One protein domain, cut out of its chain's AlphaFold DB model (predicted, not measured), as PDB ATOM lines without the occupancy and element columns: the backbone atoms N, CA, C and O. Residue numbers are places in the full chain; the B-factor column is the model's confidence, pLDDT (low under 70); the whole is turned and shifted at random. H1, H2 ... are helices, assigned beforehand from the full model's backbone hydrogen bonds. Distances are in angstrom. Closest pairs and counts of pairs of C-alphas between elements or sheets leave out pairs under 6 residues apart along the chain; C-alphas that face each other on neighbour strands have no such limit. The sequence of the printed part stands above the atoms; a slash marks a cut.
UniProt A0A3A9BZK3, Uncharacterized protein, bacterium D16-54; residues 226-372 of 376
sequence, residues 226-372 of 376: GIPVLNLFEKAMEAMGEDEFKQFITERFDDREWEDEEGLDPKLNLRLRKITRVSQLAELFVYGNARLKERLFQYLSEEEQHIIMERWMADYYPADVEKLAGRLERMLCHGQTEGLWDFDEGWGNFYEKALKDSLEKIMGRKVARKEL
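Overview. This is residues 226 to 372 of the 376 residues of an uncharacterized protein of bacterium D16-54 (UniProt A0A3A9BZK3). Two groups of helices join near the middle of the domain: H1, H8 and H9 gather round H7, while H3, H4, H5 and H6 form the other group, with its short H4 next to H1 and H7. H2 bridges the groups along one side, close to H1 and near H5, and residues 338 to 350 stick out. The printed part has 147 residues, with nine named helices, H1 to H9 in chain order, and no named strand; the class is all helix. It is compact, with a radius of gyration of the C-alphas of 16.8 A, and spans 48 by 34 by 29 A.

Arrangement. H8, residues 345 to 363, touches H7, residues 321 to 335, with residues 355 to 359 alone; they run opposite ways at a steep tilt of 52 degrees, and their closest C-alphas, of Leu 328 and Leu 355, are 6.5 A apart. H7 is the hub, touching three helices. H1, residues 228 to 239, touches it at a shallow tilt of 33 degrees, only just short of steep, the same way; the closest C-alphas, of Phe 233 and Gly 335, are 4.4 A apart. H9, residues 369 to 372, touches H7, the closest C-alphas being those of Glu 322 and Leu 372, 5.6 A apart. H1 touches H8 about perpendicular, at 75 degrees, the closest C-alphas being those of Pro 228 and Ala 354, 5.7 A apart. H4, residues 282 to 287, is close to but not clearly touching H7: C-alphas 283 and 331, their closest, are 6.8 A apart. H4 and H5, residues 290 to 297, form a helical hairpin at 14 degrees, their closest C-alphas, of Phe 285 and Lys 293, 5.4 A apart. H6, residues 302 to 315, touches H4 at C-alphas 312 and 282, their closest, 6.8 A apart. H3, residues 266 to 279, touches H6 with residues 274 to 279 alone, closest at C-alphas 278 and 308, 5.8 A. H2, residues 242 to 251, touches no helix. Every O i to N i+4 pair is within hydrogen-bond range in H1 to H7; H8 has 14 of 15, and H9 is too short for one.

Along the chain. H1 begins at C-alpha 228, (-26.298, -48.369, 50.423). H8 is 27.7 A long, H7 20.7 A, H6 20.2 A, H3 20.0 A, H1 16.7 A and H2 14.2 A. H9 ends at C-alpha 372, (-28.647, -32.966, 44.957).

Size, cuts and confidence. The C-alphas farthest apart, of Asp 265 and Gly 346, are 50.5 A apart. The printed part has no cut. The link from H2 to H3 is long, 14 residues. Mean pLDDT of the printed part is 74.7; 40 residues are under 70, among them 311 to 322 and 335 to 349.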
ATOM      1  N   GLY A 226     -26.905 -49.906  57.659       82.00
ATOM      2  CA  GLY A 226     -25.994 -49.758  56.526       82.00
ATOM      3  C   GLY A 226     -26.180 -48.472  55.715       82.00
ATOM      4  O   GLY A 226     -27.169 -47.750  55.843       82.00
ATOM      5  N   ILE A 227     -25.203 -48.179  54.852       83.38
ATOM      6  CA  ILE A 227     -25.239 -47.053  53.907       83.38
ATOM      7  C   ILE A 227     -25.139 -47.652  52.494       83.38
ATOM      8  O   ILE A 227     -24.075 -48.181  52.167       83.38
ATOM      9  N   PRO A 228     -26.212 -47.612  51.676       85.50
ATOM     10  CA  PRO A 228     -26.298 -48.369  50.423       85.50
ATOM     11  C   PRO A 228     -25.098 -48.203  49.486       85.50
ATOM     12  O   PRO A 228     -24.486 -49.197  49.107       85.50
ATOM     13  N   VAL A 229     -24.719 -46.959  49.172       85.00
ATOM     14  CA  VAL A 229     -23.606 -46.663  48.254       85.00
ATOM     15  C   VAL A 229     -22.284 -47.205  48.787       85.00
ATOM     16  O   VAL A 229     -21.528 -47.827  48.048       85.00
ATOM     17  N   LEU A 230     -22.018 -47.015  50.081       84.81
ATOM     18  CA  LEU A 230     -20.761 -47.464  50.676       84.81
ATOM     19  C   LEU A 230     -20.659 -48.990  50.691       84.81
ATOM     20  O   LEU A 230     -19.586 -49.527  50.451       84.81
ATOM     21  N   ASN A 231     -21.774 -49.679  50.943       85.44
ATOM     22  CA  ASN A 231     -21.816 -51.138  50.930       85.44
ATOM     23  C   ASN A 231     -21.575 -51.696  49.518       85.44
ATOM     24  O   ASN A 231     -20.873 -52.695  49.373       85.44
ATOM     25  N   LEU A 232     -22.154 -51.068  48.486       85.06
ATOM     26  CA  LEU A 232     -21.925 -51.449  47.088       85.06
ATOM     27  C   LEU A 232     -20.464 -51.237  46.694       85.06
ATOM     28  O   LEU A 232     -19.839 -52.148  46.156       85.06
ATOM     29  N   PHE A 233     -19.918 -50.067  47.024       85.88
ATOM     30  CA  PHE A 233     -18.527 -49.725  46.758       85.88
ATOM     31  C   PHE A 233     -17.557 -50.701  47.433       85.88
ATOM     32  O   PHE A 233     -16.700 -51.273  46.770       85.88
ATOM     33  N   GLU A 234     -17.726 -50.957  48.734       85.56
ATOM     34  CA  GLU A 234     -16.867 -51.878  49.485       85.56
ATOM     35  C   GLU A 234     -16.920 -53.294  48.903       85.56
ATOM     36  O   GLU A 234     -15.877 -53.891  48.648       85.56
ATOM     37  N   LYS A 235     -18.121 -53.798  48.592       86.00
ATOM     38  CA  LYS A 235     -18.290 -55.122  47.984       86.00
ATOM     39  C   LYS A 235     -17.583 -55.235  46.630       86.00
ATOM     40  O   LYS A 235     -16.964 -56.262  46.364       86.00
ATOM     41  N   ALA A 236     -17.684 -54.214  45.782       85.12
ATOM     42  CA  ALA A 236     -17.034 -54.213  44.476       85.12
ATOM     43  C   ALA A 236     -15.504 -54.206  44.606       85.12
ATOM     44  O   ALA A 236     -14.825 -55.027  43.996       85.12
ATOM     45  N   MET A 237     -14.969 -53.338  45.467       87.81
ATOM     46  CA  MET A 237     -13.525 -53.227  45.680       87.81
ATOM     47  C   MET A 237     -12.918 -54.478  46.330       87.81
ATOM     48  O   MET A 237     -11.767 -54.816  46.061       87.81
ATOM     49  N   GLU A 238     -13.674 -55.186  47.174       85.44
ATOM     50  CA  GLU A 238     -13.243 -56.461  47.761       85.44
ATOM     51  C   GLU A 238     -13.346 -57.649  46.798       85.44
ATOM     52  O   GLU A 238     -12.557 -58.588  46.914       85.44
ATOM     53  N   ALA A 239     -14.306 -57.629  45.869       86.75
ATOM     54  CA  ALA A 239     -14.446 -58.659  44.841       86.75
ATOM     55  C   ALA A 239     -13.346 -58.569  43.770       86.75
ATOM     56  O   ALA A 239     -13.003 -59.584  43.165       86.75
ATOM     57  N   MET A 240     -12.789 -57.372  43.571       88.50
ATOM     58  CA  MET A 240     -11.722 -57.089  42.616       88.50
ATOM     59  C   MET A 240     -10.439 -57.863  42.954       88.50
ATOM     60  O   MET A 240      -9.865 -57.700  44.041       88.50
ATOM     61  N   GLY A 241      -9.965 -58.680  42.006       89.06
ATOM     62  CA  GLY A 241      -8.727 -59.461  42.140       89.06
ATOM     63  C   GLY A 241      -7.484 -58.575  42.293       89.06
ATOM     64  O   GLY A 241      -7.551 -57.372  42.074       89.06
ATOM     65  N   GLU A 242      -6.337 -59.129  42.702       91.38
ATOM     66  CA  GLU A 242      -5.135 -58.306  42.955       91.38
ATOM     67  C   GLU A 242      -4.565 -57.653  41.698       91.38
ATOM     68  O   GLU A 242      -4.237 -56.470  41.727       91.38
ATOM     69  N   ASP A 243      -4.517 -58.386  40.586       90.62
ATOM     70  CA  ASP A 243      -4.037 -57.842  39.314       90.62
ATOM     71  C   ASP A 243      -4.983 -56.762  38.768       90.62
ATOM     72  O   ASP A 243      -4.530 -55.710  38.319       90.62
ATOM     73  N   GLU A 244      -6.293 -56.986  38.885       89.81
ATOM     74  CA  GLU A 244      -7.335 -56.027  38.500       89.81
ATOM     75  C   GLU A 244      -7.279 -54.768  39.375       89.81
ATOM     76  O   GLU A 244      -7.319 -53.652  38.865       89.81
ATOM     77  N   PHE A 245      -7.089 -54.925  40.688       89.69
ATOM     78  CA  PHE A 245      -6.940 -53.802  41.610       89.69
ATOM     79  C   PHE A 245      -5.668 -53.014  41.331       89.69
ATOM     80  O   PHE A 245      -5.704 -51.791  41.254       89.69
ATOM     81  N   LYS A 246      -4.539 -53.690  41.103       90.19
ATOM     82  CA  LYS A 246      -3.301 -53.026  40.701       90.19
ATOM     83  C   LYS A 246      -3.491 -52.224  39.414       90.19
ATOM     84  O   LYS A 246      -3.020 -51.088  39.345       90.19
ATOM     85  N   GLN A 247      -4.169 -52.786  38.416       88.44
ATOM     86  CA  GLN A 247      -4.479 -52.080  37.176       88.44
ATOM     87  C   GLN A 247      -5.374 -50.861  37.443       88.44
ATOM     88  O   GLN A 247      -5.007 -49.756  37.052       88.44
ATOM     89  N   PHE A 248      -6.454 -51.030  38.209       86.69
ATOM     90  CA  PHE A 248      -7.359 -49.956  38.627       86.69
ATOM     91  C   PHE A 248      -6.619 -48.801  39.318       86.69
ATOM     92  O   PHE A 248      -6.904 -47.629  39.059       86.69
ATOM     93  N   ILE A 249      -5.665 -49.108  40.203       86.62
ATOM     94  CA  ILE A 249      -4.833 -48.086  40.839       86.62
ATOM     95  C   ILE A 249      -3.939 -47.428  39.786       86.62
ATOM     96  O   ILE A 249      -3.965 -46.211  39.664       86.62
ATOM     97  N   THR A 250      -3.199 -48.213  39.001       82.81
ATOM     98  CA  THR A 250      -2.184 -47.716  38.053       82.81
ATOM     99  C   THR A 250      -2.777 -46.833  36.952       82.81
ATOM    100  O   THR A 250      -2.151 -45.848  36.574       82.81
ATOM    101  N   GLU A 251      -3.988 -47.121  36.473       82.44
ATOM    102  CA  GLU A 251      -4.693 -46.297  35.477       82.44
ATOM    103  C   GLU A 251      -4.953 -44.867  35.973       82.44
ATOM    104  O   GLU A 251      -4.883 -43.920  35.196       82.44
ATOM    105  N   ARG A 252      -5.154 -44.673  37.283       77.25
ATOM    106  CA  ARG A 252      -5.293 -43.337  37.902       77.25
ATOM    107  C   ARG A 252      -3.967 -42.593  38.056       77.25
ATOM    108  O   ARG A 252      -3.946 -41.428  38.450       77.25
ATOM    109  N   PHE A 253      -2.857 -43.267  37.765       73.25
ATOM    110  CA  PHE A 253      -1.532 -42.668  37.655       73.25
ATOM    111  C   PHE A 253      -1.080 -42.512  36.197       73.25
ATOM    112  O   PHE A 253       0.092 -42.197  35.983       73.25
ATOM    113  N   ASP A 254      -1.953 -42.730  35.204       71.94
ATOM    114  CA  ASP A 254      -1.589 -42.473  33.811       71.94
ATOM    115  C   ASP A 254      -1.435 -40.964  33.568       71.94
ATOM    116  O   ASP A 254      -2.337 -40.164  33.809       71.94
ATOM    117  N   ASP A 255      -0.249 -40.584  33.100       67.62
ATOM    118  CA  ASP A 255       0.207 -39.199  32.965       67.62
ATOM    119  C   ASP A 255       0.155 -38.671  31.540       67.62
ATOM    120  O   ASP A 255       0.603 -37.556  31.276       67.62
ATOM    121  N   ARG A 256      -0.331 -39.478  30.594       65.19
ATOM    122  CA  ARG A 256      -0.270 -39.149  29.163       65.19
ATOM    123  C   ARG A 256      -0.960 -37.835  28.803       65.19
ATOM    124  O   ARG A 256      -0.564 -37.220  27.821       65.19
ATOM    125  N   GLU A 257      -1.949 -37.419  29.587       66.19
ATOM    126  CA  GLU A 257      -2.722 -36.190  29.375       66.19
ATOM    127  C   GLU A 257      -2.326 -35.054  30.333       66.19
ATOM    128  O   GLU A 257      -2.993 -34.023  30.377       66.19
ATOM    129  N   TRP A 258      -1.256 -35.216  31.122       76.50
ATOM    130  CA  TRP A 258      -0.825 -34.167  32.041       76.50
ATOM    131  C   TRP A 258      -0.020 -33.077  31.329       76.50
ATOM    132  O   TRP A 258       1.082 -33.324  30.832       76.50
ATOM    133  N   GLU A 259      -0.515 -31.845  31.391       78.31
ATOM    134  CA  GLU A 259       0.222 -30.643  31.003       78.31
ATOM    135  C   GLU A 259       0.743 -29.922  32.254       78.31
ATOM    136  O   GLU A 259       0.014 -29.719  33.225       78.31
ATOM    137  N   ASP A 260       2.030 -29.566  32.257       81.50
ATOM    138  CA  ASP A 260       2.587 -28.736  33.326       81.50
ATOM    139  C   ASP A 260       2.006 -27.332  33.272       81.50
ATOM    140  O   ASP A 260       1.898 -26.739  32.199       81.50
ATOM    141  N   GLU A 261       1.703 -26.770  34.440       73.81
ATOM    142  CA  GLU A 261       1.289 -25.377  34.501       73.81
ATOM    143  C   GLU A 261       2.486 -24.484  34.161       73.81
ATOM    144  O   GLU A 261       3.557 -24.553  34.785       73.81
ATOM    145  N   GLU A 262       2.296 -23.638  33.149       71.06
ATOM    146  CA  GLU A 262       3.292 -22.663  32.727       71.06
ATOM    147  C   GLU A 262       3.598 -21.683  33.867       71.06
ATOM    148  O   GLU A 262       2.713 -21.055  34.443       71.06
ATOM    149  N   GLY A 263       4.884 -21.526  34.185       72.00
ATOM    150  CA  GLY A 263       5.345 -20.614  35.234       72.00
ATOM    151  C   GLY A 263       5.447 -21.231  36.633       72.00
ATOM    152  O   GLY A 263       6.049 -20.599  37.504       72.00
ATOM    153  N   LEU A 264       4.963 -22.460  36.852       65.94
ATOM    154  CA  LEU A 264       5.235 -23.197  38.089       65.94
ATOM    155  C   LEU A 264       6.639 -23.824  38.084       65.94
ATOM    156  O   LEU A 264       7.119 -24.356  37.081       65.94
ATOM    157  N   ASP A 265       7.294 -23.814  39.250       73.56
ATOM    158  CA  ASP A 265       8.567 -24.517  39.452       73.56
ATOM    159  C   ASP A 265       8.408 -26.029  39.169       73.56
ATOM    160  O   ASP A 265       7.406 -26.629  39.572       73.56
ATOM    161  N   PRO A 266       9.391 -26.698  38.537       74.19
ATOM    162  CA  PRO A 266       9.293 -28.121  38.205       74.19
ATOM    163  C   PRO A 266       8.979 -29.045  39.391       74.19
ATOM    164  O   PRO A 266       8.284 -30.049  39.226       74.19
ATOM    165  N   LYS A 267       9.454 -28.734  40.607       69.31
ATOM    166  CA  LYS A 267       9.124 -29.531  41.800       69.31
ATOM    167  C   LYS A 267       7.679 -29.318  42.237       69.31
ATOM    168  O   LYS A 267       7.084 -30.241  42.792       69.31
ATOM    169  N   LEU A 268       7.132 -28.124  42.014       65.69
ATOM    170  CA  LEU A 268       5.731 -27.809  42.285       65.69
ATOM    171  C   LEU A 268       4.818 -28.511  41.284       65.69
ATOM    172  O   LEU A 268       3.890 -29.192  41.710       65.69
ATOM    173  N   ASN A 269       5.153 -28.469  39.995       75.31
ATOM    174  CA  ASN A 269       4.455 -29.228  38.956       75.31
ATOM    175  C   ASN A 269       4.433 -30.734  39.272       75.31
ATOM    176  O   ASN A 269       3.372 -31.358  39.305       75.31
ATOM    177  N   LEU A 270       5.582 -31.315  39.641       77.62
ATOM    178  CA  LEU A 270       5.650 -32.715  40.073       77.62
ATOM    179  C   LEU A 270       4.753 -33.013  41.284       77.62
ATOM    180  O   LEU A 270       4.195 -34.105  41.401       77.62
ATOM    181  N   ARG A 271       4.616 -32.059  42.206       70.88
ATOM    182  CA  ARG A 271       3.771 -32.224  43.390       70.88
ATOM    183  C   ARG A 271       2.288 -32.117  43.045       70.88
ATOM    184  O   ARG A 271       1.516 -32.937  43.536       70.88
ATOM    185  N   LEU A 272       1.904 -31.164  42.197       73.56
ATOM    186  CA  LEU A 272       0.534 -31.012  41.707       73.56
ATOM    187  C   LEU A 272       0.057 -32.300  41.046       73.56
ATOM    188  O   LEU A 272      -1.002 -32.813  41.399       73.56
ATOM    189  N   ARG A 273       0.905 -32.875  40.186       77.00
ATOM    190  CA  ARG A 273       0.690 -34.188  39.571       77.00
ATOM    191  C   ARG A 273       0.358 -35.253  40.616       77.00
ATOM    192  O   ARG A 273      -0.693 -35.882  40.542       77.00
ATOM    193  N   LYS A 274       1.219 -35.424  41.630       78.56
ATOM    194  CA  LYS A 274       1.008 -36.407  42.712       78.56
ATOM    195  C   LYS A 274      -0.301 -36.171  43.462       78.56
ATOM    196  O   LYS A 274      -1.044 -37.119  43.697       78.56
ATOM    197  N   ILE A 275      -0.604 -34.921  43.809       74.50
ATOM    198  CA  ILE A 275      -1.834 -34.554  44.523       74.50
ATOM    199  C   ILE A 275      -3.071 -34.910  43.701       74.50
ATOM    200  O   ILE A 275      -4.006 -35.507  44.237       74.50
ATOM    201  N   THR A 276      -3.080 -34.585  42.409       75.62
ATOM    202  CA  THR A 276      -4.223 -34.866  41.537       75.62
ATOM    203  C   THR A 276      -4.465 -36.365  41.394       75.62
ATOM    204  O   THR A 276      -5.591 -36.809  41.603       75.62
ATOM    205  N   ARG A 277      -3.418 -37.163  41.138       79.50
ATOM    206  CA  ARG A 277      -3.529 -38.633  41.039       79.50
ATOM    207  C   ARG A 277      -4.074 -39.246  42.323       79.50
ATOM    208  O   ARG A 277      -5.046 -39.995  42.319       79.50
ATOM    209  N   VAL A 278      -3.488 -38.859  43.454       79.44
ATOM    210  CA  VAL A 278      -3.886 -39.347  44.775       79.44
ATOM    211  C   VAL A 278      -5.331 -38.958  45.116       79.44
ATOM    212  O   VAL A 278      -6.053 -39.737  45.740       79.44
ATOM    213  N   SER A 279      -5.796 -37.797  44.650       74.75
ATOM    214  CA  SER A 279      -7.183 -37.351  44.831       74.75
ATOM    215  C   SER A 279      -8.206 -38.217  44.084       74.75
ATOM    216  O   SER A 279      -9.376 -38.204  44.450       74.75
ATOM    217  N   GLN A 280      -7.801 -38.992  43.075       77.50
ATOM    218  CA  GLN A 280      -8.685 -39.940  42.378       77.50
ATOM    219  C   GLN A 280      -8.826 -41.286  43.105       77.50
ATOM    220  O   GLN A 280      -9.724 -42.073  42.810       77.50
ATOM    221  N   LEU A 281      -7.933 -41.568  44.055       82.25
ATOM    222  CA  LEU A 281      -7.961 -42.758  44.922       82.25
ATOM    223  C   LEU A 281      -8.661 -42.485  46.238       82.25
ATOM    224  O   LEU A 281      -8.618 -43.274  47.186       82.25
ATOM    225  N   ALA A 282      -9.271 -41.319  46.298       77.81
ATOM    226  CA  ALA A 282      -9.716 -40.751  47.513       77.81
ATOM    227  C   ALA A 282     -10.741 -41.691  48.185       77.81
ATOM    228  O   ALA A 282     -10.604 -42.096  49.343       77.81
ATOM    229  N   GLU A 283     -11.765 -42.085  47.453       79.25
ATOM    230  CA  GLU A 283     -12.910 -42.795  47.996       79.25
ATOM    231  C   GLU A 283     -12.518 -44.163  48.592       79.25
ATOM    232  O   GLU A 283     -13.068 -44.552  49.625       79.25
ATOM    233  N   LEU A 284     -11.492 -44.826  48.033       82.00
ATOM    234  CA  LEU A 284     -10.883 -46.040  48.595       82.00
ATOM    235  C   LEU A 284     -10.289 -45.796  49.979       82.00
ATOM    236  O   LEU A 284     -10.541 -46.562  50.909       82.00
ATOM    237  N   PHE A 285      -9.503 -44.728  50.114       81.06
ATOM    238  CA  PHE A 285      -8.836 -44.410  51.366       81.06
ATOM    239  C   PHE A 285      -9.830 -44.071  52.472       81.06
ATOM    240  O   PHE A 285      -9.599 -44.410  53.624       81.06
ATOM    241  N   VAL A 286     -10.942 -43.418  52.152       74.62
ATOM    242  CA  VAL A 286     -11.854 -42.924  53.184       74.62
ATOM    243  C   VAL A 286     -12.993 -43.871  53.515       74.62
ATOM    244  O   VAL A 286     -13.298 -44.077  54.689       74.62
ATOM    245  N   TYR A 287     -13.648 -44.422  52.499       76.38
ATOM    246  CA  TYR A 287     -14.823 -45.262  52.704       76.38
ATOM    247  C   TYR A 287     -14.478 -46.747  52.723       76.38
ATOM    248  O   TYR A 287     -15.319 -47.558  53.125       76.38
ATOM    249  N   GLY A 288     -13.242 -47.085  52.345       77.69
ATOM    250  CA  GLY A 288     -12.681 -48.410  52.503       77.69
ATOM    251  C   GLY A 288     -12.553 -48.820  53.963       77.69
ATOM    252  O   GLY A 288     -12.256 -48.022  54.862       77.69
ATOM    253  N   ASN A 289     -12.767 -50.107  54.200       79.25
ATOM    254  CA  ASN A 289     -12.439 -50.719  55.475       79.25
ATOM    255  C   ASN A 289     -10.912 -50.799  55.675       79.25
ATOM    256  O   ASN A 289     -10.125 -50.447  54.793       79.25
ATOM    257  N   ALA A 290     -10.491 -51.257  56.856       80.88
ATOM    258  CA  ALA A 290      -9.074 -51.358  57.203       80.88
ATOM    259  C   ALA A 290      -8.273 -52.171  56.171       80.88
ATOM    260  O   ALA A 290      -7.207 -51.738  55.746       80.88
ATOM    261  N   ARG A 291      -8.831 -53.288  55.691       85.31
ATOM    262  CA  ARG A 291      -8.187 -54.150  54.694       85.31
ATOM    263  C   ARG A 291      -8.003 -53.438  53.352       85.31
ATOM    264  O   ARG A 291      -6.940 -53.549  52.750       85.31
ATOM    265  N   LEU A 292      -9.009 -52.701  52.881       86.56
ATOM    266  CA  LEU A 292      -8.931 -51.969  51.615       86.56
ATOM    267  C   LEU A 292      -7.924 -50.815  51.684       86.56
ATOM    268  O   LEU A 292      -7.181 -50.590  50.731       86.56
ATOM    269  N   LYS A 293      -7.853 -50.125  52.829       86.50
ATOM    270  CA  LYS A 293      -6.844 -49.089  53.100       86.50
ATOM    271  C   LYS A 293      -5.428 -49.664  53.099       86.50
ATOM    272  O   LYS A 293      -4.552 -49.121  52.436       86.50
ATOM    273  N   GLU A 294      -5.217 -50.780  53.796       87.06
ATOM    274  CA  GLU A 294      -3.929 -51.487  53.813       87.06
ATOM    275  C   GLU A 294      -3.512 -51.934  52.411       87.06
ATOM    276  O   GLU A 294      -2.354 -51.771  52.034       87.06
ATOM    277  N   ARG A 295      -4.461 -52.451  51.623       91.25
ATOM    278  CA  ARG A 295      -4.235 -52.842  50.229       91.25
ATOM    279  C   ARG A 295      -3.844 -51.644  49.363       91.25
ATOM    280  O   ARG A 295      -2.852 -51.719  48.653       91.25
ATOM    281  N   LEU A 296      -4.569 -50.527  49.458       90.00
ATOM    282  CA  LEU A 296      -4.253 -49.283  48.745       90.00
ATOM    283  C   LEU A 296      -2.840 -48.781  49.074       90.00
ATOM    284  O   LEU A 296      -2.084 -48.435  48.172       90.00
ATOM    285  N   PHE A 297      -2.465 -48.762  50.355       89.56
ATOM    286  CA  PHE A 297      -1.170 -48.242  50.797       89.56
ATOM    287  C   PHE A 297       0.032 -49.016  50.250       89.56
ATOM    288  O   PHE A 297       1.092 -48.422  50.083       89.56
ATOM    289  N   GLN A 298      -0.122 -50.294  49.898       90.88
ATOM    290  CA  GLN A 298       0.950 -51.069  49.255       90.88
ATOM    291  C   GLN A 298       1.343 -50.520  47.876       90.88
ATOM    292  O   GLN A 298       2.456 -50.771  47.416       90.88
ATOM    293  N   TYR A 299       0.451 -49.759  47.236       89.94
ATOM    294  CA  TYR A 299       0.659 -49.166  45.915       89.94
ATOM    295  C   TYR A 299       1.082 -47.697  45.956       89.94
ATOM    296  O   TYR A 299       1.387 -47.130  44.910       89.94
ATOM    297  N   LEU A 300       1.106 -47.077  47.138       88.25
ATOM    298  CA  LEU A 300       1.458 -45.670  47.310       88.25
ATOM    299  C   LEU A 300       2.849 -45.530  47.928       88.25
ATOM    300  O   LEU A 300       3.172 -46.201  48.911       88.25
ATOM    301  N   SER A 301       3.653 -44.608  47.401       85.94
ATOM    302  CA  SER A 301       4.885 -44.172  48.065       85.94
ATOM    303  C   SER A 301       4.576 -43.498  49.409       85.94
ATOM    304  O   SER A 301       3.465 -43.024  49.633       85.94
ATOM    305  N   GLU A 302       5.558 -43.416  50.310       81.56
ATOM    306  CA  GLU A 302       5.393 -42.756  51.619       81.56
ATOM    307  C   GLU A 302       4.882 -41.310  51.473       81.56
ATOM    308  O   GLU A 302       3.960 -40.892  52.169       81.56
ATOM    309  N   GLU A 303       5.402 -40.575  50.484       78.81
ATOM    310  CA  GLU A 303       4.937 -39.223  50.167       78.81
ATOM    311  C   GLU A 303       3.468 -39.212  49.705       78.81
ATOM    312  O   GLU A 303       2.702 -38.349  50.126       78.81
ATOM    313  N   GLU A 304       3.046 -40.167  48.874       83.00
ATOM    314  CA  GLU A 304       1.659 -40.269  48.394       83.00
ATOM    315  C   GLU A 304       0.692 -40.714  49.493       83.00
ATOM    316  O   GLU A 304      -0.439 -40.234  49.536       83.00
ATOM    317  N   GLN A 305       1.134 -41.568  50.421       83.44
ATOM    318  CA  GLN A 305       0.372 -41.911  51.624       83.44
ATOM    319  C   GLN A 305       0.171 -40.678  52.514       83.44
ATOM    320  O   GLN A 305      -0.926 -40.447  53.019       83.44
ATOM    321  N   HIS A 306       1.193 -39.838  52.679       77.81
ATOM    322  CA  HIS A 306       1.038 -38.581  53.412       77.81
ATOM    323  C   HIS A 306       0.083 -37.626  52.685       77.81
ATOM    324  O   HIS A 306      -0.846 -37.112  53.304       77.81
ATOM    325  N   ILE A 307       0.232 -37.467  51.366       76.25
ATOM    326  CA  ILE A 307      -0.656 -36.623  50.554       76.25
ATOM    327  C   ILE A 307      -2.110 -37.106  50.633       76.25
ATOM    328  O   ILE A 307      -3.003 -36.280  50.820       76.25
ATOM    329  N   ILE A 308      -2.373 -38.417  50.516       78.38
ATOM    330  CA  ILE A 308      -3.751 -38.932  50.535       78.38
ATOM    331  C   ILE A 308      -4.394 -38.724  51.894       78.38
ATOM    332  O   ILE A 308      -5.560 -38.342  51.954       78.38
ATOM    333  N   MET A 309      -3.635 -38.926  52.974       76.12
ATOM    334  CA  MET A 309      -4.097 -38.674  54.332       76.12
ATOM    335  C   MET A 309      -4.421 -37.190  54.519       76.12
ATOM    336  O   MET A 309      -5.520 -36.867  54.954       76.12
ATOM    337  N   GLU A 310      -3.523 -36.284  54.141       70.44
ATOM    338  CA  GLU A 310      -3.694 -34.837  54.319       70.44
ATOM    339  C   GLU A 310      -4.831 -34.260  53.473       70.44
ATOM    340  O   GLU A 310      -5.735 -33.610  54.007       70.44
ATOM    341  N   ARG A 311      -4.831 -34.537  52.163       68.44
ATOM    342  CA  ARG A 311      -5.813 -33.981  51.223       68.44
ATOM    343  C   ARG A 311      -7.225 -34.438  51.560       68.44
ATOM    344  O   ARG A 311      -8.169 -33.652  51.538       68.44
ATOM    345  N   TRP A 312      -7.380 -35.701  51.953       65.88
ATOM    346  CA  TRP A 312      -8.669 -36.147  52.456       65.88
ATOM    347  C   TRP A 312      -9.066 -35.512  53.752       65.88
ATOM    348  O   TRP A 312     -10.244 -35.236  53.953       65.88
ATOM    349  N   MET A 313      -8.121 -35.364  54.670       59.84
ATOM    350  CA  MET A 313      -8.430 -34.856  55.988       59.84
ATOM    351  C   MET A 313      -9.076 -33.467  55.914       59.84
ATOM    352  O   MET A 313     -10.047 -33.254  56.654       59.84
ATOM    353  N   ALA A 314      -8.623 -32.634  54.967       55.22
ATOM    354  CA  ALA A 314      -9.201 -31.338  54.604       55.22
ATOM    355  C   ALA A 314     -10.581 -31.442  53.917       55.22
ATOM    356  O   ALA A 314     -11.487 -30.659  54.203       55.22
ATOM    357  N   ASP A 315     -10.789 -32.446  53.060       55.59
ATOM    358  CA  ASP A 315     -12.017 -32.582  52.267       55.59
ATOM    359  C   ASP A 315     -13.085 -33.546  52.854       55.59
ATOM    360  O   ASP A 315     -14.147 -33.740  52.257       55.59
ATOM    361  N   TYR A 316     -12.846 -34.222  53.982       54.53
ATOM    362  CA  TYR A 316     -13.676 -35.347  54.457       54.53
ATOM    363  C   TYR A 316     -14.969 -34.949  55.189       54.53
ATOM    364  O   TYR A 316     -14.913 -34.477  56.318       54.53
ATOM    365  N   TYR A 317     -16.125 -35.335  54.634       52.12
ATOM    366  CA  TYR A 317     -17.480 -34.828  54.921       52.12
ATOM    367  C   TYR A 317     -17.668 -33.396  54.448       52.12
ATOM    368  O   TYR A 317     -17.748 -32.489  55.272       52.12
ATOM    369  N   PRO A 318     -17.815 -33.161  53.139       51.53
ATOM    370  CA  PRO A 318     -18.323 -31.870  52.731       51.53
ATOM    371  C   PRO A 318     -19.689 -31.679  53.410       51.53
ATOM    372  O   PRO A 318     -20.623 -32.447  53.182       51.53
ATOM    373  N   ALA A 319     -19.808 -30.681  54.294       47.38
ATOM    374  CA  ALA A 319     -21.134 -30.241  54.737       47.38
ATOM    375  C   ALA A 319     -21.926 -29.623  53.564       47.38
ATOM    376  O   ALA A 319     -23.136 -29.420  53.663       47.38
ATOM    377  N   ASP A 320     -21.229 -29.373  52.453       62.84
ATOM    378  CA  ASP A 320     -21.769 -29.173  51.120       62.84
ATOM    379  C   ASP A 320     -22.344 -30.492  50.560       62.84
ATOM    380  O   ASP A 320     -21.624 -31.442  50.236       62.84
ATOM    381  N   VAL A 321     -23.673 -30.533  50.470       65.69
ATOM    382  CA  VAL A 321     -24.450 -31.686  49.995       65.69
ATOM    383  C   VAL A 321     -24.069 -32.077  48.571       65.69
ATOM    384  O   VAL A 321     -23.994 -33.267  48.277       65.69
ATOM    385  N   GLU A 322     -23.779 -31.100  47.714       68.81
ATOM    386  CA  GLU A 322     -23.470 -31.308  46.298       68.81
ATOM    387  C   GLU A 322     -22.142 -32.059  46.145       68.81
ATOM    388  O   GLU A 322     -22.051 -33.077  45.456       68.81
ATOM    389  N   LYS A 323     -21.121 -31.640  46.899       72.00
ATOM    390  CA  LYS A 323     -19.825 -32.332  46.933       72.00
ATOM    391  C   LYS A 323     -19.933 -33.747  47.504       72.00
ATOM    392  O   LYS A 323     -19.218 -34.642  47.047       72.00
ATOM    393  N   LEU A 324     -20.791 -33.967  48.508       74.38
ATOM    394  CA  LEU A 324     -21.020 -35.311  49.052       74.38
ATOM    395  C   LEU A 324     -21.736 -36.201  48.030       74.38
ATOM    396  O   LEU A 324     -21.366 -37.364  47.878       74.38
ATOM    397  N   ALA A 325     -22.728 -35.653  47.326       76.50
ATOM    398  CA  ALA A 325     -23.468 -36.352  46.285       76.50
ATOM    399  C   ALA A 325     -22.534 -36.792  45.151       76.50
ATOM    400  O   ALA A 325     -22.462 -37.984  44.869       76.50
ATOM    401  N   GLY A 326     -21.714 -35.881  44.613       77.50
ATOM    402  CA  GLY A 326     -20.753 -36.206  43.553       77.50
ATOM    403  C   GLY A 326     -19.706 -37.255  43.962       77.50
ATOM    404  O   GLY A 326     -19.230 -38.030  43.134       77.50
ATOM    405  N   ARG A 327     -19.354 -37.339  45.252       77.88
ATOM    406  CA  ARG A 327     -18.495 -38.416  45.784       77.88
ATOM    407  C   ARG A 327     -19.185 -39.772  45.787       77.88
ATOM    408  O   ARG A 327     -18.589 -40.767  45.382       77.88
ATOM    409  N   LEU A 328     -20.421 -39.818  46.274       80.56
ATOM    410  CA  LEU A 328     -21.223 -41.040  46.308       80.56
ATOM    411  C   LEU A 328     -21.546 -41.540  44.894       80.56
ATOM    412  O   LEU A 328     -21.504 -42.741  44.659       80.56
ATOM    413  N   GLU A 329     -21.773 -40.631  43.953       80.69
ATOM    414  CA  GLU A 329     -21.888 -40.919  42.521       80.69
ATOM    415  C   GLU A 329     -20.630 -41.596  41.964       80.69
ATOM    416  O   GLU A 329     -20.719 -42.701  41.436       80.69
ATOM    417  N   ARG A 330     -19.436 -41.026  42.186       78.69
ATOM    418  CA  ARG A 330     -18.179 -41.676  41.766       78.69
ATOM    419  C   ARG A 330     -17.992 -43.064  42.379       78.69
ATOM    420  O   ARG A 330     -17.572 -43.989  41.688       78.69
ATOM    421  N   MET A 331     -18.333 -43.232  43.658       81.50
ATOM    422  CA  MET A 331     -18.313 -44.546  44.310       81.50
ATOM    423  C   MET A 331     -19.271 -45.538  43.651       81.50
ATOM    424  O   MET A 331     -18.917 -46.705  43.516       81.50
ATOM    425  N   LEU A 332     -20.461 -45.097  43.238       78.94
ATOM    426  CA  LEU A 332     -21.397 -45.938  42.495       78.94
ATOM    427  C   LEU A 332     -20.826 -46.333  41.131       78.94
ATOM    428  O   LEU A 332     -20.873 -47.514  40.807       78.94
ATOM    429  N   CYS A 333     -20.223 -45.401  40.388       75.25
ATOM    430  CA  CYS A 333     -19.558 -45.705  39.116       75.25
ATOM    431  C   CYS A 333     -18.421 -46.724  39.289       75.25
ATOM    432  O   CYS A 333     -18.278 -47.633  38.483       75.25
ATOM    433  N   HIS A 334     -17.625 -46.617  40.357       73.06
ATOM    434  CA  HIS A 334     -16.568 -47.593  40.656       73.06
ATOM    435  C   HIS A 334     -17.103 -48.922  41.198       73.06
ATOM    436  O   HIS A 334     -16.456 -49.953  41.051       73.06
ATOM    437  N   GLY A 335     -18.266 -48.899  41.848       63.16
ATOM    438  CA  GLY A 335     -18.939 -50.079  42.375       63.16
ATOM    439  C   GLY A 335     -19.663 -50.916  41.315       63.16
ATOM    440  O   GLY A 335     -20.166 -51.993  41.638       63.16
ATOM    441  N   GLN A 336     -19.750 -50.429  40.075       64.44
ATOM    442  CA  GLN A 336     -20.366 -51.137  38.959       64.44
ATOM    443  C   GLN A 336     -19.362 -52.111  38.329       64.44
ATOM    444  O   GLN A 336     -18.401 -51.713  37.682       64.44
ATOM    445  N   THR A 337     -19.603 -53.409  38.507       50.62
ATOM    446  CA  THR A 337     -18.940 -54.470  37.735       50.62
ATOM    447  C   THR A 337     -19.466 -54.492  36.296       50.62
ATOM    448  O   THR A 337     -20.665 -54.281  36.083       50.62
ATOM    449  N   GLU A 338     -18.601 -54.789  35.318       42.50
ATOM    450  CA  GLU A 338     -18.991 -54.995  33.914       42.50
ATOM    451  C   GLU A 338     -20.187 -55.964  33.811       42.50
ATOM    452  O   GLU A 338     -20.139 -57.087  34.311       42.50
ATOM    453  N   GLY A 339     -21.286 -55.503  33.198       43.97
ATOM    454  CA  GLY A 339     -22.535 -56.267  33.035       43.97
ATOM    455  C   GLY A 339     -23.816 -55.566  33.514       43.97
ATOM    456  O   GLY A 339     -24.897 -56.112  33.326       43.97
ATOM    457  N   LEU A 340     -23.724 -54.368  34.108       44.06
ATOM    458  CA  LEU A 340     -24.876 -53.563  34.569       44.06
ATOM    459  C   LEU A 340     -25.113 -52.290  33.733       44.06
ATOM    460  O   LEU A 340     -25.791 -51.373  34.183       44.06
ATOM    461  N   TRP A 341     -24.560 -52.238  32.516       43.12
ATOM    462  CA  TRP A 341     -24.702 -51.114  31.577       43.12
ATOM    463  C   TRP A 341     -26.060 -51.046  30.869       43.12
ATOM    464  O   TRP A 341     -26.287 -50.122  30.089       43.12
ATOM    465  N   ASP A 342     -26.976 -51.970  31.160       47.78
ATOM    466  CA  ASP A 342     -28.365 -51.821  30.744       47.78
ATOM    467  C   ASP A 342     -29.013 -50.763  31.645       47.78
ATOM    468  O   ASP A 342     -29.556 -51.046  32.717       47.78
ATOM    469  N   PHE A 343     -28.898 -49.508  31.201       43.91
ATOM    470  CA  PHE A 343     -29.665 -48.347  31.654       43.91
ATOM    471  C   PHE A 343     -31.161 -48.553  31.348       43.91
ATOM    472  O   PHE A 343     -31.797 -47.782  30.636       43.91
ATOM    473  N   ASP A 344     -31.748 -49.615  31.889       51.19
ATOM    474  CA  ASP A 344     -33.191 -49.764  31.937       51.19
ATOM    475  C   ASP A 344     -33.761 -48.747  32.938       51.19
ATOM    476  O   ASP A 344     -33.113 -48.370  33.922       51.19
ATOM    477  N   GLU A 345     -35.016 -48.331  32.741       50.69
ATOM    478  CA  GLU A 345     -35.738 -47.372  33.601       50.69
ATOM    479  C   GLU A 345     -35.724 -47.747  35.105       50.69
ATOM    480  O   GLU A 345     -35.943 -46.902  35.982       50.69
ATOM    481  N   GLY A 346     -35.437 -49.010  35.437       53.16
ATOM    482  CA  GLY A 346     -35.256 -49.491  36.809       53.16
ATOM    483  C   GLY A 346     -33.927 -49.085  37.462       53.16
ATOM    484  O   GLY A 346     -33.899 -48.842  38.672       53.16
ATOM    485  N   TRP A 347     -32.841 -48.963  36.690       58.47
ATOM    486  CA  TRP A 347     -31.503 -48.658  37.212       58.47
ATOM    487  C   TRP A 347     -31.352 -47.188  37.604       58.47
ATOM    488  O   TRP A 347     -30.829 -46.903  38.681       58.47
ATOM    489  N   GLY A 348     -31.901 -46.259  36.814       61.69
ATOM    490  CA  GLY A 348     -31.920 -44.830  37.161       61.69
ATOM    491  C   GLY A 348     -32.679 -44.546  38.466       61.69
ATOM    492  O   GLY A 348     -32.221 -43.785  39.317       61.69
ATOM    493  N   ASN A 349     -33.798 -45.246  38.685       66.25
ATOM    494  CA  ASN A 349     -34.578 -45.140  39.921       66.25
ATOM    495  C   ASN A 349     -33.855 -45.750  41.135       66.25
ATOM    496  O   ASN A 349     -33.926 -45.201  42.239       66.25
ATOM    497  N   PHE A 350     -33.155 -46.876  40.955       70.19
ATOM    498  CA  PHE A 350     -32.324 -47.465  42.009       70.19
ATOM    499  C   PHE A 350     -31.145 -46.552  42.367       70.19
ATOM    500  O   PHE A 350     -30.879 -46.340  43.551       70.19
ATOM    501  N   TYR A 351     -30.495 -45.976  41.357       74.50
ATOM    502  CA  TYR A 351     -29.375 -45.052  41.491       74.50
ATOM    503  C   TYR A 351     -29.747 -43.812  42.316       74.50
ATOM    504  O   TYR A 351     -29.149 -43.565  43.366       74.50
ATOM    505  N   GLU A 352     -30.796 -43.083  41.910       76.69
ATOM    506  CA  GLU A 352     -31.239 -41.869  42.611       76.69
ATOM    507  C   GLU A 352     -31.663 -42.190  44.055       76.69
ATOM    508  O   GLU A 352     -31.334 -41.459  44.994       76.69
ATOM    509  N   LYS A 353     -32.342 -43.328  44.259       82.75
ATOM    510  CA  LYS A 353     -32.767 -43.779  45.588       82.75
ATOM    511  C   LYS A 353     -31.581 -44.135  46.484       82.75
ATOM    512  O   LYS A 353     -31.525 -43.666  47.618       82.75
ATOM    513  N   ALA A 354     -30.630 -44.933  46.001       83.69
ATOM    514  CA  ALA A 354     -29.463 -45.351  46.776       83.69
ATOM    515  C   ALA A 354     -28.582 -44.154  47.161       83.69
ATOM    516  O   ALA A 354     -28.108 -44.079  48.302       83.69
ATOM    517  N   LEU A 355     -28.406 -43.206  46.236       83.94
ATOM    518  CA  LEU A 355     -27.685 -41.958  46.461       83.94
ATOM    519  C   LEU A 355     -28.374 -41.112  47.539       83.94
ATOM    520  O   LEU A 355     -27.749 -40.758  48.542       83.94
ATOM    521  N   LYS A 356     -29.677 -40.851  47.380       83.81
ATOM    522  CA  LYS A 356     -30.461 -40.054  48.331       83.81
ATOM    523  C   LYS A 356     -30.500 -40.686  49.720       83.81
ATOM    524  O   LYS A 356     -30.213 -40.005  50.702       83.81
ATOM    525  N   ASP A 357     -30.793 -41.981  49.813       85.06
ATOM    526  CA  ASP A 357     -30.837 -42.698  51.090       85.06
ATOM    527  C   ASP A 357     -29.467 -42.648  51.787       85.06
ATOM    528  O   ASP A 357     -29.383 -42.446  52.998       85.06
ATOM    529  N   SER A 358     -28.372 -42.774  51.030       84.31
ATOM    530  CA  SER A 358     -27.015 -42.678  51.580       84.31
ATOM    531  C   SER A 358     -26.699 -41.274  52.097       84.31
ATOM    532  O   SER A 358     -26.154 -41.143  53.196       84.31
ATOM    533  N   LEU A 359     -27.092 -40.228  51.364       78.88
ATOM    534  CA  LEU A 359     -26.938 -38.832  51.784       78.88
ATOM    535  C   LEU A 359     -27.705 -38.541  53.073       78.88
ATOM    536  O   LEU A 359     -27.123 -38.043  54.038       78.88
ATOM    537  N   GLU A 360     -28.984 -38.910  53.142       77.00
ATOM    538  CA  GLU A 360     -29.813 -38.688  54.333       77.00
ATOM    539  C   GLU A 360     -29.275 -39.459  55.552       77.00
ATOM    540  O   GLU A 360     -29.245 -38.947  56.681       77.00
ATOM    541  N   LYS A 361     -28.768 -40.680  55.337       78.25
ATOM    542  CA  LYS A 361     -28.121 -41.474  56.388       78.25
ATOM    543  C   LYS A 361     -26.795 -40.868  56.847       78.25
ATOM    544  O   LYS A 361     -26.542 -40.850  58.049       78.25
ATOM    545  N   ILE A 362     -25.973 -40.323  55.960       73.69
ATOM    546  CA  ILE A 362     -24.720 -39.673  56.359       73.69
ATOM    547  C   ILE A 362     -24.996 -38.349  57.082       73.69
ATOM    548  O   ILE A 362     -24.425 -38.086  58.139       73.69
ATOM    549  N   MET A 363     -25.914 -37.539  56.559       70.75
ATOM    550  CA  MET A 363     -26.185 -36.199  57.077       70.75
ATOM    551  C   MET A 363     -27.073 -36.183  58.322       70.75
ATOM    552  O   MET A 363     -27.040 -35.223  59.091       70.75
ATOM    553  N   GLY A 364     -27.901 -37.212  58.527       69.69
ATOM    554  CA  GLY A 364     -28.859 -37.242  59.635       69.69
ATOM    555  C   GLY A 364     -30.040 -36.285  59.479       69.69
ATOM    556  O   GLY A 364     -30.737 -36.029  60.455       69.69
ATOM    557  N   ARG A 365     -30.288 -35.786  58.262       70.94
ATOM    558  CA  ARG A 365     -31.466 -34.991  57.895       70.94
ATOM    559  C   ARG A 365     -31.974 -35.411  56.521       70.94
ATOM    560  O   ARG A 365     -31.213 -35.964  55.733       70.94
ATOM    561  N   LYS A 366     -33.232 -35.083  56.223       70.88
ATOM    562  CA  LYS A 366     -33.759 -35.206  54.859       70.88
ATOM    563  C   LYS A 366     -33.034 -34.245  53.917       70.88
ATOM    564  O   LYS A 366     -32.698 -33.123  54.319       70.88
ATOM    565  N   VAL A 367     -32.826 -34.682  52.681       67.50
ATOM    566  CA  VAL A 367     -32.169 -33.902  51.627       67.50
ATOM    567  C   VAL A 367     -33.203 -33.560  50.559       67.50
ATOM    568  O   VAL A 367     -33.930 -34.428  50.068       67.50
ATOM    569  N   ALA A 368     -33.326 -32.274  50.233       67.56
ATOM    570  CA  ALA A 368     -34.259 -31.834  49.202       67.56
ATOM    571  C   ALA A 368     -33.689 -32.136  47.809       67.56
ATOM    572  O   ALA A 368     -32.491 -32.006  47.589       67.56
ATOM    573  N   ARG A 369     -34.549 -32.467  46.835       63.41
ATOM    574  CA  ARG A 369     -34.116 -32.840  45.471       63.41
ATOM    575  C   ARG A 369     -33.255 -31.760  44.795       63.41
ATOM    576  O   ARG A 369     -32.305 -32.080  44.102       63.41
ATOM    577  N   LYS A 370     -33.535 -30.484  45.084       63.91
ATOM    578  CA  LYS A 370     -32.753 -29.322  44.622       63.91
ATOM    579  C   LYS A 370     -31.333 -29.230  45.199       63.91
ATOM    580  O   LYS A 370     -30.501 -28.556  44.616       63.91
ATOM    581  N   GLU A 371     -31.070 -29.853  46.351       59.59
ATOM    582  CA  GLU A 371     -29.740 -29.878  46.983       59.59
ATOM    583  C   GLU A 371     -28.840 -30.964  46.376       59.59
ATOM    584  O   GLU A 371     -27.658 -31.013  46.692       59.59
ATOM    585  N   LEU A 372     -29.391 -31.850  45.535       61.38
ATOM    586  CA  LEU A 372     -28.647 -32.966  44.957       61.38
ATOM    587  C   LEU A 372     -27.783 -32.557  43.760       61.38
ATOM    588  O   LEU A 372     -26.953 -33.358  43.356       61.38
TER     589      LEU A 372